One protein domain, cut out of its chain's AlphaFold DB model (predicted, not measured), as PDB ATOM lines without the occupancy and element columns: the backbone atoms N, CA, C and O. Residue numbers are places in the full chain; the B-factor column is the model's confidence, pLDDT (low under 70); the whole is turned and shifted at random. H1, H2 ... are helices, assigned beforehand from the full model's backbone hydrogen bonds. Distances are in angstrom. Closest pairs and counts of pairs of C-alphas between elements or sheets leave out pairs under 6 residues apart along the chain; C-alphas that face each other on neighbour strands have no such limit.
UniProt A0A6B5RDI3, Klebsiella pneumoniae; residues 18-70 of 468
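Overview. This is residues 18 to 70 of the 468 residues of a protein of Klebsiella pneumoniae (UniProt A0A6B5RDI3). One long helix, H4, sticks out with residues 53 to 70 from a small compact head of three short helices, where H2 and H3 form a hairpin and H1 packs on H3. The 53 printed residues include four named helices, H1 to H4 in chain order, and no named strand: all helix. The whole is loose, radius of gyration of the C-alphas 13.9 A, spanning 46 by 19 by 16 A, with H4 making the length.

Arrangement. H4, residues 51 to 70, is close to but not clearly touching H3, residues 42 to 49, about perpendicular at 76 degrees; their closest C-alphas, Leu 46 and Val 52, are 6.3 A apart. H2, residues 30 to 38, touches H3 as a hairpin, opposite ways at a shallow tilt of 31 degrees, closest C-alphas Met 36 and Gly 45, 4.1 A. H1, residues 18 to 24, touches H3, closest C-alphas Leu 23 and Leu 42, 6.9 A. In H1, H2, H3 and H4 every O i to N i+4 pair is within hydrogen-bond range.

Along the chain. H4 is 28.9 A long, ending at C-alpha 70 (122.912, 199.018, 216.597). H1, from C-alpha 18 (140.975, 176.150, 201.002), measures 9.9 A, H2 12.1 A and H3 10.5 A.

Size, cuts and confidence. The printed part has no cut, and its three links are tight. pLDDT is under 70 at residues 18 to 19, 46 to 48 and 50 to 54.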
ATOM      1  N   LEU A  18     141.326 174.796 201.439       58.66
ATOM      2  CA  LEU A  18     140.975 176.150 201.002       58.66
ATOM      3  C   LEU A  18     140.863 176.224 199.479       58.66
ATOM      4  O   LEU A  18     139.835 176.652 198.970       58.66
ATOM      5  N   GLU A  19     141.838 175.672 198.758       66.94
ATOM      6  CA  GLU A  19     141.839 175.716 197.292       66.94
ATOM      7  C   GLU A  19     140.712 174.884 196.659       66.94
ATOM      8  O   GLU A  19     140.224 175.224 195.588       66.94
ATOM      9  N   ILE A  20     140.239 173.823 197.329       72.69
ATOM     10  CA  ILE A  20     139.077 173.048 196.861       72.69
ATOM     11  C   ILE A  20     137.774 173.827 197.075       72.69
ATOM     12  O   ILE A  20     136.901 173.802 196.208       72.69
ATOM     13  N   ARG A  21     137.629 174.526 198.210       70.31
ATOM     14  CA  ARG A  21     136.471 175.400 198.461       70.31
ATOM     15  C   ARG A  21     136.422 176.540 197.458       70.31
ATOM     16  O   ARG A  21     135.373 176.792 196.882       70.31
ATOM     17  N   ASP A  22     137.563 177.166 197.228       73.19
ATOM     18  CA  ASP A  22     137.714 178.265 196.290       73.19
ATOM     19  C   ASP A  22     137.426 177.816 194.852       73.19
ATOM     20  O   ASP A  22     136.673 178.483 194.152       73.19
ATOM     21  N   LEU A  23     137.916 176.642 194.434       75.88
ATOM     22  CA  LEU A  23     137.567 176.056 193.136       75.88
ATOM     23  C   LEU A  23     136.057 175.794 193.015       75.88
ATOM     24  O   LEU A  23     135.456 176.104 191.988       75.88
ATOM     25  N   ALA A  24     135.422 175.269 194.068       76.88
ATOM     26  CA  ALA A  24     133.987 174.979 194.071       76.88
ATOM     27  C   ALA A  24     133.115 176.231 193.859       76.88
ATOM     28  O   ALA A  24     132.006 176.108 193.340       76.88
ATOM     29  N   LEU A  25     133.613 177.428 194.198       72.69
ATOM     30  CA  LEU A  25     132.900 178.695 193.989       72.69
ATOM     31  C   LEU A  25     132.750 179.084 192.512       72.69
ATOM     32  O   LEU A  25     131.947 179.968 192.213       72.69
ATOM     33  N   PHE A  26     133.516 178.483 191.595       73.62
ATOM     34  CA  PHE A  26     133.468 178.837 190.172       73.62
ATOM     35  C   PHE A  26     133.682 177.669 189.201       73.62
ATOM     36  O   PHE A  26     133.794 177.893 187.998       73.62
ATOM     37  N   ILE A  27     133.666 176.423 189.682       78.44
ATOM     38  CA  ILE A  27     133.871 175.211 188.866       78.44
ATOM     39  C   ILE A  27     132.817 175.010 187.759       78.44
ATOM     40  O   ILE A  27     133.034 174.236 186.840       78.44
ATOM     41  N   ASN A  28     131.684 175.713 187.817       73.81
ATOM     42  CA  ASN A  28     130.657 175.686 186.767       73.81
ATOM     43  C   ASN A  28     130.763 176.874 185.789       73.81
ATOM     44  O   ASN A  28     129.958 176.986 184.870       73.81
ATOM     45  N   ASN A  29     131.721 177.783 185.990       76.38
ATOM     46  CA  ASN A  29     131.947 178.943 185.134       76.38
ATOM     47  C   ASN A  29     133.105 178.639 184.170       76.38
ATOM     48  O   ASN A  29     134.276 178.807 184.515       76.38
ATOM     49  N   GLU A  30     132.773 178.191 182.955       78.50
ATOM     50  CA  GLU A  30     133.748 177.772 181.932       78.50
ATOM     51  C   GLU A  30     134.779 178.861 181.598       78.50
ATOM     52  O   GLU A  30     135.956 178.571 181.384       78.50
ATOM     53  N   LYS A  31     134.369 180.137 181.610       76.94
ATOM     54  CA  LYS A  31     135.264 181.274 181.356       76.94
ATOM     55  C   LYS A  31     136.282 181.448 182.484       76.94
ATOM     56  O   LYS A  31     137.459 181.675 182.217       76.94
ATOM     57  N   ALA A  32     135.842 181.325 183.734       75.00
ATOM     58  CA  ALA A  32     136.704 181.426 184.907       75.00
ATOM     59  C   ALA A  32     137.659 180.230 185.038       75.00
ATOM     60  O   ALA A  32     138.827 180.420 185.373       75.00
ATOM     61  N   LEU A  33     137.187 179.023 184.713       78.25
ATOM     62  CA  LEU A  33     138.014 177.818 184.602       78.25
ATOM     63  C   LEU A  33     139.110 177.990 183.555       78.25
ATOM     64  O   LEU A  33     140.277 177.755 183.849       78.25
ATOM     65  N   LYS A  34     138.757 178.497 182.373       79.19
ATOM     66  CA  LYS A  34     139.725 178.748 181.304       79.19
ATOM     67  C   LYS A  34     140.797 179.761 181.715       79.19
ATOM     68  O   LYS A  34     141.979 179.503 181.532       79.19
ATOM     69  N   VAL A  35     140.413 180.868 182.359       80.50
ATOM     70  CA  VAL A  35     141.373 181.854 182.902       80.50
ATOM     71  C   VAL A  35     142.247 181.243 184.005       80.50
ATOM     72  O   VAL A  35     143.444 181.518 184.069       80.50
ATOM     73  N   MET A  36     141.675 180.393 184.863       85.19
ATOM     74  CA  MET A  36     142.426 179.673 185.893       85.19
ATOM     75  C   MET A  36     143.481 178.744 185.289       85.19
ATOM     76  O   MET A  36     144.603 178.688 185.794       85.19
ATOM     77  N   GLU A  37     143.113 178.001 184.244       82.62
ATOM     78  CA  GLU A  37     143.973 177.041 183.553       82.62
ATOM     79  C   GLU A  37     145.081 177.744 182.760       82.62
ATOM     80  O   GLU A  37     146.254 177.387 182.913       82.62
ATOM     81  N   ASP A  38     144.725 178.782 181.997       83.50
ATOM     82  CA  ASP A  38     145.647 179.568 181.171       83.50
ATOM     83  C   ASP A  38     146.683 180.309 182.034       83.50
ATOM     84  O   ASP A  38     147.883 180.278 181.752       83.50
ATOM     85  N   GLU A  39     146.248 180.931 183.136       81.69
ATOM     86  CA  GLU A  39     147.132 181.676 184.044       81.69
ATOM     87  C   GLU A  39     147.697 180.822 185.192       81.69
ATOM     88  O   GLU A  39     148.486 181.307 186.009       81.69
ATOM     89  N   ARG A  40     147.303 179.542 185.273       81.25
ATOM     90  CA  ARG A  40     147.658 178.587 186.343       81.25
ATOM     91  C   ARG A  40     147.474 179.150 187.755       81.25
ATOM     92  O   ARG A  40     148.291 178.892 188.642       81.25
ATOM     93  N   SER A  41     146.409 179.917 187.967       79.31
ATOM     94  CA  SER A  41     146.161 180.636 189.216       79.31
ATOM     95  C   SER A  41     144.700 180.548 189.636       79.31
ATOM     96  O   SER A  41     143.811 181.113 188.997       79.31
ATOM     97  N   LEU A  42     144.465 179.885 190.773       76.12
ATOM     98  CA  LEU A  42     143.142 179.760 191.389       76.12
ATOM     99  C   LEU A  42     142.547 181.132 191.732       76.12
ATOM    100  O   LEU A  42     141.372 181.383 191.489       76.12
ATOM    101  N   ALA A  43     143.390 182.046 192.220       71.75
ATOM    102  CA  ALA A  43     143.009 183.415 192.543       71.75
ATOM    103  C   ALA A  43     142.549 184.206 191.304       71.75
ATOM    104  O   ALA A  43     141.653 185.043 191.404       71.75
ATOM    105  N   ARG A  44     143.129 183.933 190.128       76.06
ATOM    106  CA  ARG A  44     142.734 184.581 188.865       76.06
ATOM    107  C   ARG A  44     141.448 183.984 188.305       76.06
ATOM    108  O   ARG A  44     140.606 184.747 187.845       76.06
ATOM    109  N   GLY A  45     141.245 182.674 188.452       74.75
ATOM    110  CA  GLY A  45     139.956 182.024 188.188       74.75
ATOM    111  C   GLY A  45     138.832 182.569 189.073       74.75
ATOM    112  O   GLY A  45     137.799 183.012 188.575       74.75
ATOM    113  N   LEU A  46     139.077 182.659 190.381       69.44
ATOM    114  CA  LEU A  46     138.172 183.280 191.349       69.44
ATOM    115  C   LEU A  46     137.833 184.733 190.991       69.44
ATOM    116  O   LEU A  46     136.665 185.114 191.009       69.44
ATOM    117  N   ALA A  47     138.832 185.546 190.643       68.94
ATOM    118  CA  ALA A  47     138.607 186.931 190.236       68.94
ATOM    119  C   ALA A  47     137.792 187.022 188.932       68.94
ATOM    120  O   ALA A  47     136.864 187.824 188.845       68.94
ATOM    121  N   ALA A  48     138.088 186.168 187.949       69.38
ATOM    122  CA  ALA A  48     137.373 186.104 186.675       69.38
ATOM    123  C   ALA A  48     135.929 185.592 186.812       69.38
ATOM    124  O   ALA A  48     135.087 185.910 185.975       69.38
ATOM    125  N   SER A  49     135.635 184.823 187.864       72.38
ATOM    126  CA  SER A  49     134.298 184.288 188.138       72.38
ATOM    127  C   SER A  49     133.315 185.296 188.733       72.38
ATOM    128  O   SER A  49     132.113 185.052 188.713       72.38
ATOM    129  N   GLY A  50     133.811 186.401 189.299       64.06
ATOM    130  CA  GLY A  50     133.000 187.357 190.056       64.06
ATOM    131  C   GLY A  50     132.629 186.905 191.479       64.06
ATOM    132  O   GLY A  50     132.145 187.725 192.262       64.06
ATOM    133  N   SER A  51     132.920 185.657 191.873       66.75
ATOM    134  CA  SER A  51     132.525 185.084 193.172       66.75
ATOM    135  C   SER A  51     133.144 185.807 194.378       66.75
ATOM    136  O   SER A  51     132.479 185.985 195.400       66.75
ATOM    137  N   VAL A  52     134.380 186.311 194.254       67.56
ATOM    138  CA  VAL A  52     135.039 187.121 195.303       67.56
ATOM    139  C   VAL A  52     134.292 188.436 195.537       67.56
ATOM    140  O   VAL A  52     134.077 188.844 196.679       67.56
ATOM    141  N   ASN A  53     133.839 189.080 194.462       64.69
ATOM    142  CA  ASN A  53     133.076 190.323 194.548       64.69
ATOM    143  C   ASN A  53     131.695 190.077 195.171       64.69
ATOM    144  O   ASN A  53     131.286 190.840 196.044       64.69
ATOM    145  N   GLN A  54     131.015 188.984 194.806       62.56
ATOM    146  CA  GLN A  54     129.732 188.603 195.412       62.56
ATOM    147  C   GLN A  54     129.856 188.300 196.913       62.56
ATOM    148  O   GLN A  54     128.993 188.692 197.701       62.56
ATOM    149  N   GLN A  55     130.928 187.625 197.338       71.88
ATOM    150  CA  GLN A  55     131.159 187.334 198.754       71.88
ATOM    151  C   GLN A  55     131.490 188.602 199.549       71.88
ATOM    152  O   GLN A  55     130.940 188.813 200.632       71.88
ATOM    153  N   ASN A  56     132.329 189.482 198.997       74.31
ATOM    154  CA  ASN A  56     132.624 190.783 199.597       74.31
ATOM    155  C   ASN A  56     131.368 191.654 199.716       74.31
ATOM    156  O   ASN A  56     131.158 192.271 200.757       74.31
ATOM    157  N   TYR A  57     130.501 191.644 198.699       73.38
ATOM    158  CA  TYR A  57     129.206 192.320 198.725       73.38
ATOM    159  C   TYR A  57     128.299 191.791 199.845       73.38
ATOM    160  O   TYR A  57     127.828 192.576 200.667       73.38
ATOM    161  N   LYS A  58     128.113 190.465 199.948       76.69
ATOM    162  CA  LYS A  58     127.299 189.849 201.016       76.69
ATOM    163  C   LYS A  58     127.826 190.189 202.412       76.69
ATOM    164  O   LYS A  58     127.045 190.512 203.303       76.69
ATOM    165  N   ASN A  59     129.146 190.170 202.593       84.12
ATOM    166  CA  ASN A  59     129.779 190.539 203.858       84.12
ATOM    167  C   ASN A  59     129.592 192.028 204.193       84.12
ATOM    168  O   ASN A  59     129.337 192.366 205.347       84.12
ATOM    169  N   ALA A  60     129.721 192.922 203.208       83.94
ATOM    170  CA  ALA A  60     129.485 194.351 203.396       83.94
ATOM    171  C   ALA A  60     128.021 194.638 203.765       83.94
ATOM    172  O   ALA A  60     127.765 195.426 204.675       83.94
ATOM    173  N   LEU A  61     127.077 193.950 203.118       83.00
ATOM    174  CA  LEU A  61     125.648 194.077 203.394       83.00
ATOM    175  C   LEU A  61     125.294 193.610 204.813       83.00
ATOM    176  O   LEU A  61     124.599 194.329 205.525       83.00
ATOM    177  N   SER A  62     125.830 192.467 205.254       87.56
ATOM    178  CA  SER A  62     125.636 191.975 206.628       87.56
ATOM    179  C   SER A  62     126.153 192.973 207.667       87.56
ATOM    180  O   SER A  62     125.458 193.276 208.628       87.56
ATOM    181  N   LYS A  63     127.348 193.544 207.456       92.81
ATOM    182  CA  LYS A  63     127.912 194.546 208.376       92.81
ATOM    183  C   LYS A  63     127.076 195.820 208.442       92.81
ATOM    184  O   LYS A  63     126.949 196.407 209.513       92.81
ATOM    185  N   LEU A  64     126.539 196.263 207.304       87.62
ATOM    186  CA  LEU A  64     125.633 197.407 207.252       87.62
ATOM    187  C   LEU A  64     124.348 197.117 208.035       87.62
ATOM    188  O   LEU A  64     123.916 197.964 208.810       87.62
ATOM    189  N   GLU A  65     123.764 195.928 207.861       85.88
ATOM    190  CA  GLU A  65     122.565 195.503 208.587       85.88
ATOM    191  C   GLU A  65     122.793 195.504 210.103       85.88
ATOM    192  O   GLU A  65     121.991 196.074 210.844       85.88
ATOM    193  N   ASP A  66     123.906 194.925 210.556       92.00
ATOM    194  CA  ASP A  66     124.272 194.896 211.975       92.00
ATOM    195  C   ASP A  66     124.484 196.317 212.521       92.00
ATOM    196  O   ASP A  66     123.909 196.689 213.542       92.00
ATOM    197  N   SER A  67     125.202 197.164 211.777       89.62
ATOM    198  CA  SER A  67     125.453 198.557 212.176       89.62
ATOM    199  C   SER A  67     124.164 199.386 212.264       89.62
ATOM    200  O   SER A  67     124.021 200.221 213.154       89.62
ATOM    201  N   LEU A  68     123.207 199.171 211.355       87.50
ATOM    202  CA  LEU A  68     121.912 199.858 211.380       87.50
ATOM    203  C   LEU A  68     121.037 199.396 212.549       87.50
ATOM    204  O   LEU A  68     120.348 200.223 213.149       87.50
ATOM    205  N   LYS A  69     121.069 198.101 212.893       87.62
ATOM    206  CA  LYS A  69     120.394 197.586 214.094       87.62
ATOM    207  C   LYS A  69     120.935 198.266 215.348       87.62
ATOM    208  O   LYS A  69     120.140 198.747 216.155       87.62
ATOM    209  N   ASP A  70     122.256 198.369 215.463       86.81
ATOM    210  CA  ASP A  70     122.912 199.018 216.597       86.81
ATOM    211  C   ASP A  70     122.569 200.516 216.674       86.81
ATOM    212  O   ASP A  70     122.151 201.005 217.722       86.81
TER     213      ASP A  70